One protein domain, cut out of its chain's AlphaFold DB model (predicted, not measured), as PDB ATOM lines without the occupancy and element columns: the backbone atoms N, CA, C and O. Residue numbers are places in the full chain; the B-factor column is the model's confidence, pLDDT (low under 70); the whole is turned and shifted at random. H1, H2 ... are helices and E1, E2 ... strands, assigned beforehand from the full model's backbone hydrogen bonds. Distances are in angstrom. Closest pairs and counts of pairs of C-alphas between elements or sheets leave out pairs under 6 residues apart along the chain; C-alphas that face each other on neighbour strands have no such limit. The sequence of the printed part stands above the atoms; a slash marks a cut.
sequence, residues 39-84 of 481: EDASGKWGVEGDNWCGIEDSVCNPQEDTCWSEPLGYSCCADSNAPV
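Overview. This is residues 39 to 84 of the 481 residues of the protein "Cellulase" of Anaeromyces robustus (UniProt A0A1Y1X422). With little regular structure, this is a hairpin of two strands, E1 and E2, at one end of a rod, followed by the one short helix H1 and a long tail without named elements, residues 61 to 84, that reaches the other end. The printed part has 46 residues, of which 15 are in named elements, in the order E1, E2, H1; the sheet, E1 - E2, is antiparallel and the class mixed. It is extended, with a radius of gyration of the C-alphas of 16.6 A and spans of 46 by 22 by 14 A.

Arrangement. Residues 39 to 40 pair antiparallel with residues 43 to 44 of E1, residues 43 to 48. E1 and E2, residues 51 to 55, form a hairpin, antiparallel at 140 degrees; C-alphas 45 and 54 face each other at 4.7 A. N 46 and O 53, 2.9 A, and N 55 and O 44, 2.8 A, are within hydrogen-bond range. E1 and H1, residues 57 to 60, are apart. H1 is too short for an O i to N i+4 pair; its one O i to N i+3 pair is within range.

Along the chain. E1 begins at C-alpha 43 (332.343, 349.881, 281.257) and measures 16.2 A from first to last C-alpha; E2 measures 12.7 A. H1 measures 5.2 A and ends at C-alpha 60 (323.411, 340.652, 283.518).

Size, cuts and confidence. The C-alphas of Asp 50 and Pro 83, the two farthest apart, are 47.4 A apart. The printed part has no cut, and both links are tight. Residues 58 to 65, of which 58 to 60 belong to H1, and 78 to 84 stand free. The pLDDT is under 70 at residues 57 to 66.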
ATOM      1  N   GLU A  39     336.704 347.591 286.169       89.62
ATOM      2  CA  GLU A  39     335.758 348.606 285.683       89.62
ATOM      3  C   GLU A  39     336.511 349.899 285.355       89.62
ATOM      4  O   GLU A  39     337.362 350.347 286.131       89.62
ATOM      5  N   ASP A  40     336.216 350.483 284.195       84.94
ATOM      6  CA  ASP A  40     336.792 351.745 283.739       84.94
ATOM      7  C   ASP A  40     335.740 352.651 283.074       84.94
ATOM      8  O   ASP A  40     334.542 352.388 283.121       84.94
ATOM      9  N   ALA A  41     336.184 353.754 282.460       81.88
ATOM     10  CA  ALA A  41     335.292 354.711 281.801       81.88
ATOM     11  C   ALA A  41     334.530 354.135 280.587       81.88
ATOM     12  O   ALA A  41     333.605 354.789 280.105       81.88
ATOM     13  N   SER A  42     334.928 352.964 280.082       77.06
ATOM     14  CA  SER A  42     334.286 352.279 278.956       77.06
ATOM     15  C   SER A  42     333.192 351.320 279.428       77.06
ATOM     16  O   SER A  42     332.199 351.152 278.725       77.06
ATOM     17  N   GLY A  43     333.345 350.732 280.619       84.25
ATOM     18  CA  GLY A  43     332.343 349.881 281.257       84.25
ATOM     19  C   GLY A  43     332.941 348.820 282.186       84.25
ATOM     20  O   GLY A  43     334.111 348.879 282.576       84.25
ATOM     21  N   LYS A  44     332.117 347.833 282.555       90.75
ATOM     22  CA  LYS A  44     332.500 346.694 283.407       90.75
ATOM     23  C   LYS A  44     333.104 345.567 282.571       90.75
ATOM     24  O   LYS A  44     332.539 345.169 281.561       90.75
ATOM     25  N   TRP A  45     334.213 344.996 283.013       89.62
ATOM     26  CA  TRP A  45     334.963 343.969 282.294       89.62
ATOM     27  C   TRP A  45     334.974 342.637 283.048       89.62
ATOM     28  O   TRP A  45     335.114 342.610 284.273       89.62
ATOM     29  N   GLY A  46     334.900 341.536 282.299       90.69
ATOM     30  CA  GLY A  46     335.032 340.157 282.774       90.69
ATOM     31  C   GLY A  46     336.173 339.412 282.072       90.69
ATOM     32  O   GLY A  46     336.788 339.924 281.130       90.69
ATOM     33  N   VAL A  47     336.467 338.192 282.533       90.06
ATOM     34  CA  VAL A  47     337.446 337.291 281.898       90.06
ATOM     35  C   VAL A  47     336.820 335.917 281.683       90.06
ATOM     36  O   VAL A  47     336.497 335.216 282.640       90.06
ATOM     37  N   GLU A  48     336.706 335.504 280.420       87.88
ATOM     38  CA  GLU A  48     336.144 334.214 280.015       87.88
ATOM     39  C   GLU A  48     337.106 333.472 279.089       87.88
ATOM     40  O   GLU A  48     337.548 333.995 278.064       87.88
ATOM     41  N   GLY A  49     337.454 332.234 279.454       80.69
ATOM     42  CA  GLY A  49     338.371 331.407 278.664       80.69
ATOM     43  C   GLY A  49     339.705 332.103 278.368       80.69
ATOM     44  O   GLY A  49     340.148 332.091 277.222       80.69
ATOM     45  N   ASP A  50     340.290 332.749 279.384       82.19
ATOM     46  CA  ASP A  50     341.534 333.537 279.327       82.19
ATOM     47  C   ASP A  50     341.497 334.797 278.433       82.19
ATOM     48  O   ASP A  50     342.542 335.395 278.170       82.19
ATOM     49  N   ASN A  51     340.316 335.246 277.986       87.00
ATOM     50  CA  ASN A  51     340.149 336.468 277.195       87.00
ATOM     51  C   ASN A  51     339.329 337.520 277.950       87.00
ATOM     52  O   ASN A  51     338.364 337.192 278.638       87.00
ATOM     53  N   TRP A  52     339.704 338.789 277.785       91.62
ATOM     54  CA  TRP A  52     338.926 339.924 278.279       91.62
ATOM     55  C   TRP A  52     337.636 340.075 277.484       91.62
ATOM     56  O   TRP A  52     337.650 339.958 276.257       91.62
ATOM     57  N   CYS A  53     336.551 340.371 278.184       90.94
ATOM     58  CA  CYS A  53     335.254 340.625 277.586       90.94
ATOM     59  C   CYS A  53     334.545 341.793 278.284       90.94
ATOM     60  O   CYS A  53     334.802 342.064 279.460       90.94
ATOM     61  N   GLY A  54     333.676 342.509 277.570       89.44
ATOM     62  CA  GLY A  54     332.840 343.552 278.173       89.44
ATOM     63  C   GLY A  54     331.521 343.001 278.688       89.44
ATOM     64  O   GLY A  54     330.859 342.212 278.010       89.44
ATOM     65  N   ILE A  55     331.137 343.445 279.877       86.88
ATOM     66  CA  ILE A  55     329.884 343.102 280.540       86.88
ATOM     67  C   ILE A  55     328.873 344.202 280.215       86.88
ATOM     68  O   ILE A  55     329.090 345.382 280.494       86.88
ATOM     69  N   GLU A  56     327.768 343.800 279.596       78.94
ATOM     70  CA  GLU A  56     326.618 344.660 279.337       78.94
ATOM     71  C   GLU A  56     325.597 344.494 280.457       78.94
ATOM     72  O   GLU A  56     325.178 343.373 280.767       78.94
ATOM     73  N   ASP A  57     325.139 345.613 281.021       66.50
ATOM     74  CA  ASP A  57     324.125 345.593 282.080       66.50
ATOM     75  C   ASP A  57     322.828 344.922 281.584       66.50
ATOM     76  O   ASP A  57     322.149 344.270 282.365       66.50
ATOM     77  N   SER A  58     322.536 344.960 280.276       61.81
ATOM     78  CA  SER A  58     321.376 344.285 279.665       61.81
ATOM     79  C   SER A  58     321.455 342.748 279.630       61.81
ATOM     80  O   SER A  58     320.420 342.087 279.541       61.81
ATOM     81  N   VAL A  59     322.658 342.166 279.699       62.00
ATOM     82  CA  VAL A  59     322.879 340.703 279.729       62.00
ATOM     83  C   VAL A  59     322.835 340.184 281.165       62.00
ATOM     84  O   VAL A  59     322.342 339.086 281.417       62.00
ATOM     85  N   CYS A  60     323.316 340.997 282.102       66.25
ATOM     86  CA  CYS A  60     323.411 340.652 283.518       66.25
ATOM     87  C   CYS A  60     322.221 341.098 284.351       66.25
ATOM     88  O   CYS A  60     322.005 340.589 285.449       66.25
ATOM     89  N   ASN A  61     321.444 342.021 283.807       58.94
ATOM     90  CA  ASN A  61     320.206 342.490 284.372       58.94
ATOM     91  C   ASN A  61     319.222 342.725 283.215       58.94
ATOM     92  O   ASN A  61     319.086 343.852 282.730       58.94
ATOM     93  N   PRO A  62     318.584 341.661 282.689       45.34
ATOM     94  CA  PRO A  62     317.549 341.829 281.684       45.34
ATOM     95  C   PRO A  62     316.431 342.672 282.300       45.34
ATOM     96  O   PRO A  62     315.741 342.239 283.218       45.34
ATOM     97  N   GLN A  63     316.312 343.906 281.820       47.25
ATOM     98  CA  GLN A  63     315.331 344.868 282.291       47.25
ATOM     99  C   GLN A  63     313.945 344.416 281.821       47.25
ATOM    100  O   GLN A  63     313.545 344.667 280.684       47.25
ATOM    101  N   GLU A  64     313.219 343.722 282.689       40.84
ATOM    102  CA  GLU A  64     311.771 343.838 282.697       40.84
ATOM    103  C   GLU A  64     311.416 344.985 283.641       40.84
ATOM    104  O   GLU A  64     312.034 345.141 284.697       40.84
ATOM    105  N   ASP A  65     310.430 345.794 283.257       54.09
ATOM    106  CA  ASP A  65     309.774 346.796 284.105       54.09
ATOM    107  C   ASP A  65     308.976 346.100 285.229       54.09
ATOM    108  O   ASP A  65     307.775 346.299 285.405       54.09
ATOM    109  N   THR A  66     309.632 345.204 285.959       59.28
ATOM    110  CA  THR A  66     309.083 344.483 287.093       59.28
ATOM    111  C   THR A  66     309.360 345.277 288.343       59.28
ATOM    112  O   THR A  66     310.497 345.644 288.650       59.28
ATOM    113  N   CYS A  67     308.289 345.522 289.073       75.56
ATOM    114  CA  CYS A  67     308.329 346.138 290.370       75.56
ATOM    115  C   CYS A  67     309.258 345.373 291.324       75.56
ATOM    116  O   CYS A  67     308.963 344.240 291.702       75.56
ATOM    117  N   TRP A  68     310.364 345.984 291.755       82.94
ATOM    118  CA  TRP A  68     311.331 345.320 292.637       82.94
ATOM    119  C   TRP A  68     310.755 344.996 294.028       82.94
ATOM    120  O   TRP A  68     311.287 344.132 294.724       82.94
ATOM    121  N   SER A  69     309.657 345.644 294.433       81.88
ATOM    122  CA  SER A  69     309.011 345.402 295.725       81.88
ATOM    123  C   SER A  69     308.031 344.222 295.713       81.88
ATOM    124  O   SER A  69     307.736 343.672 296.775       81.88
ATOM    125  N   GLU A  70     307.565 343.771 294.540       80.38
ATOM    126  CA  GLU A  70     306.609 342.656 294.423       80.38
ATOM    127  C   GLU A  70     307.172 341.322 294.948       80.38
ATOM    128  O   GLU A  70     306.477 340.651 295.717       80.38
ATOM    129  N   PRO A  71     308.434 340.940 294.651       77.38
ATOM    130  CA  PRO A  71     309.069 339.767 295.259       77.38
ATOM    131  C   PRO A  71     309.186 339.833 296.788       77.38
ATOM    132  O   PRO A  71     309.315 338.795 297.435       77.38
ATOM    133  N   LEU A  72     309.137 341.036 297.364       77.25
ATOM    134  CA  LEU A  72     309.180 341.275 298.809       77.25
ATOM    135  C   LEU A  72     307.778 341.317 299.440       77.25
ATOM    136  O   LEU A  72     307.662 341.493 300.651       77.25
ATOM    137  N   GLY A  73     306.724 341.129 298.636       79.06
ATOM    138  CA  GLY A  73     305.329 341.125 299.073       79.06
ATOM    139  C   GLY A  73     304.650 342.496 299.077       79.06
ATOM    140  O   GLY A  73     303.576 342.617 299.662       79.06
ATOM    141  N   TYR A  74     305.239 343.514 298.437       83.31
ATOM    142  CA  TYR A  74     304.732 344.890 298.432       83.31
ATOM    143  C   TYR A  74     304.479 345.409 297.010       83.31
ATOM    144  O   TYR A  74     305.295 345.227 296.109       83.31
ATOM    145  N   SER A  75     303.355 346.095 296.808       85.94
ATOM    146  CA  SER A  75     302.959 346.652 295.506       85.94
ATOM    147  C   SER A  75     303.916 347.746 295.018       85.94
ATOM    148  O   SER A  75     304.611 348.374 295.810       85.94
ATOM    149  N   CYS A  76     303.922 348.038 293.719       85.75
ATOM    150  CA  CYS A  76     304.595 349.237 293.217       85.75
ATOM    151  C   CYS A  76     303.821 350.507 293.538       85.75
ATOM    152  O   CYS A  76     302.590 350.489 293.578       85.75
ATOM    153  N   CYS A  77     304.541 351.614 293.720       85.06
ATOM    154  CA  CYS A  77     303.892 352.912 293.848       85.06
ATOM    155  C   CYS A  77     303.252 353.288 292.512       85.06
ATOM    156  O   CYS A  77     303.877 353.160 291.455       85.06
ATOM    157  N   ALA A  78     302.001 353.744 292.554       80.12
ATOM    158  CA  ALA A  78     301.287 354.205 291.374       80.12
ATOM    159  C   ALA A  78     301.897 355.505 290.827       80.12
ATOM    160  O   ALA A  78     301.868 355.724 289.613       80.12
ATOM    161  N   ASP A  79     302.462 356.353 291.696       77.25
ATOM    162  CA  ASP A  79     303.254 357.520 291.300       77.25
ATOM    163  C   ASP A  79     304.764 357.223 291.366       77.25
ATOM    164  O   ASP A  79     305.353 357.073 292.438       77.25
ATOM    165  N   SER A  80     305.433 357.216 290.209       74.12
ATOM    166  CA  SER A  80     306.897 357.073 290.119       74.12
ATOM    167  C   SER A  80     307.671 358.251 290.732       74.12
ATOM    168  O   SER A  80     308.888 358.176 290.877       74.12
ATOM    169  N   ASN A  81     306.990 359.353 291.069       75.56
ATOM    170  CA  ASN A  81     307.545 360.514 291.772       75.56
ATOM    171  C   ASN A  81     307.042 360.627 293.221       75.56
ATOM    172  O   ASN A  81     307.153 361.702 293.821       75.56
ATOM    173  N   ALA A  82     306.487 359.550 293.784       78.06
ATOM    174  CA  ALA A  82     306.050 359.530 295.172       78.06
ATOM    175  C   ALA A  82     307.192 359.963 296.120       78.06
ATOM    176  O   ALA A  82     308.367 359.662 295.874       78.06
ATOM    177  N   PRO A  83     306.882 360.692 297.210       77.62
ATOM    178  CA  PRO A  83     307.896 361.124 298.160       77.62
ATOM    179  C   PRO A  83     308.588 359.901 298.764       77.62
ATOM    180  O   PRO A  83     307.934 359.009 299.305       77.62
ATOM    181  N   VAL A  84     309.916 359.871 298.677       85.19
ATOM    182  CA  VAL A  84     310.723 358.801 299.267       85.19
ATOM    183  C   VAL A  84     310.655 358.937 300.784       85.19
ATOM    184  O   VAL A  84     311.144 359.918 301.345       85.19
TER     185      VAL A  84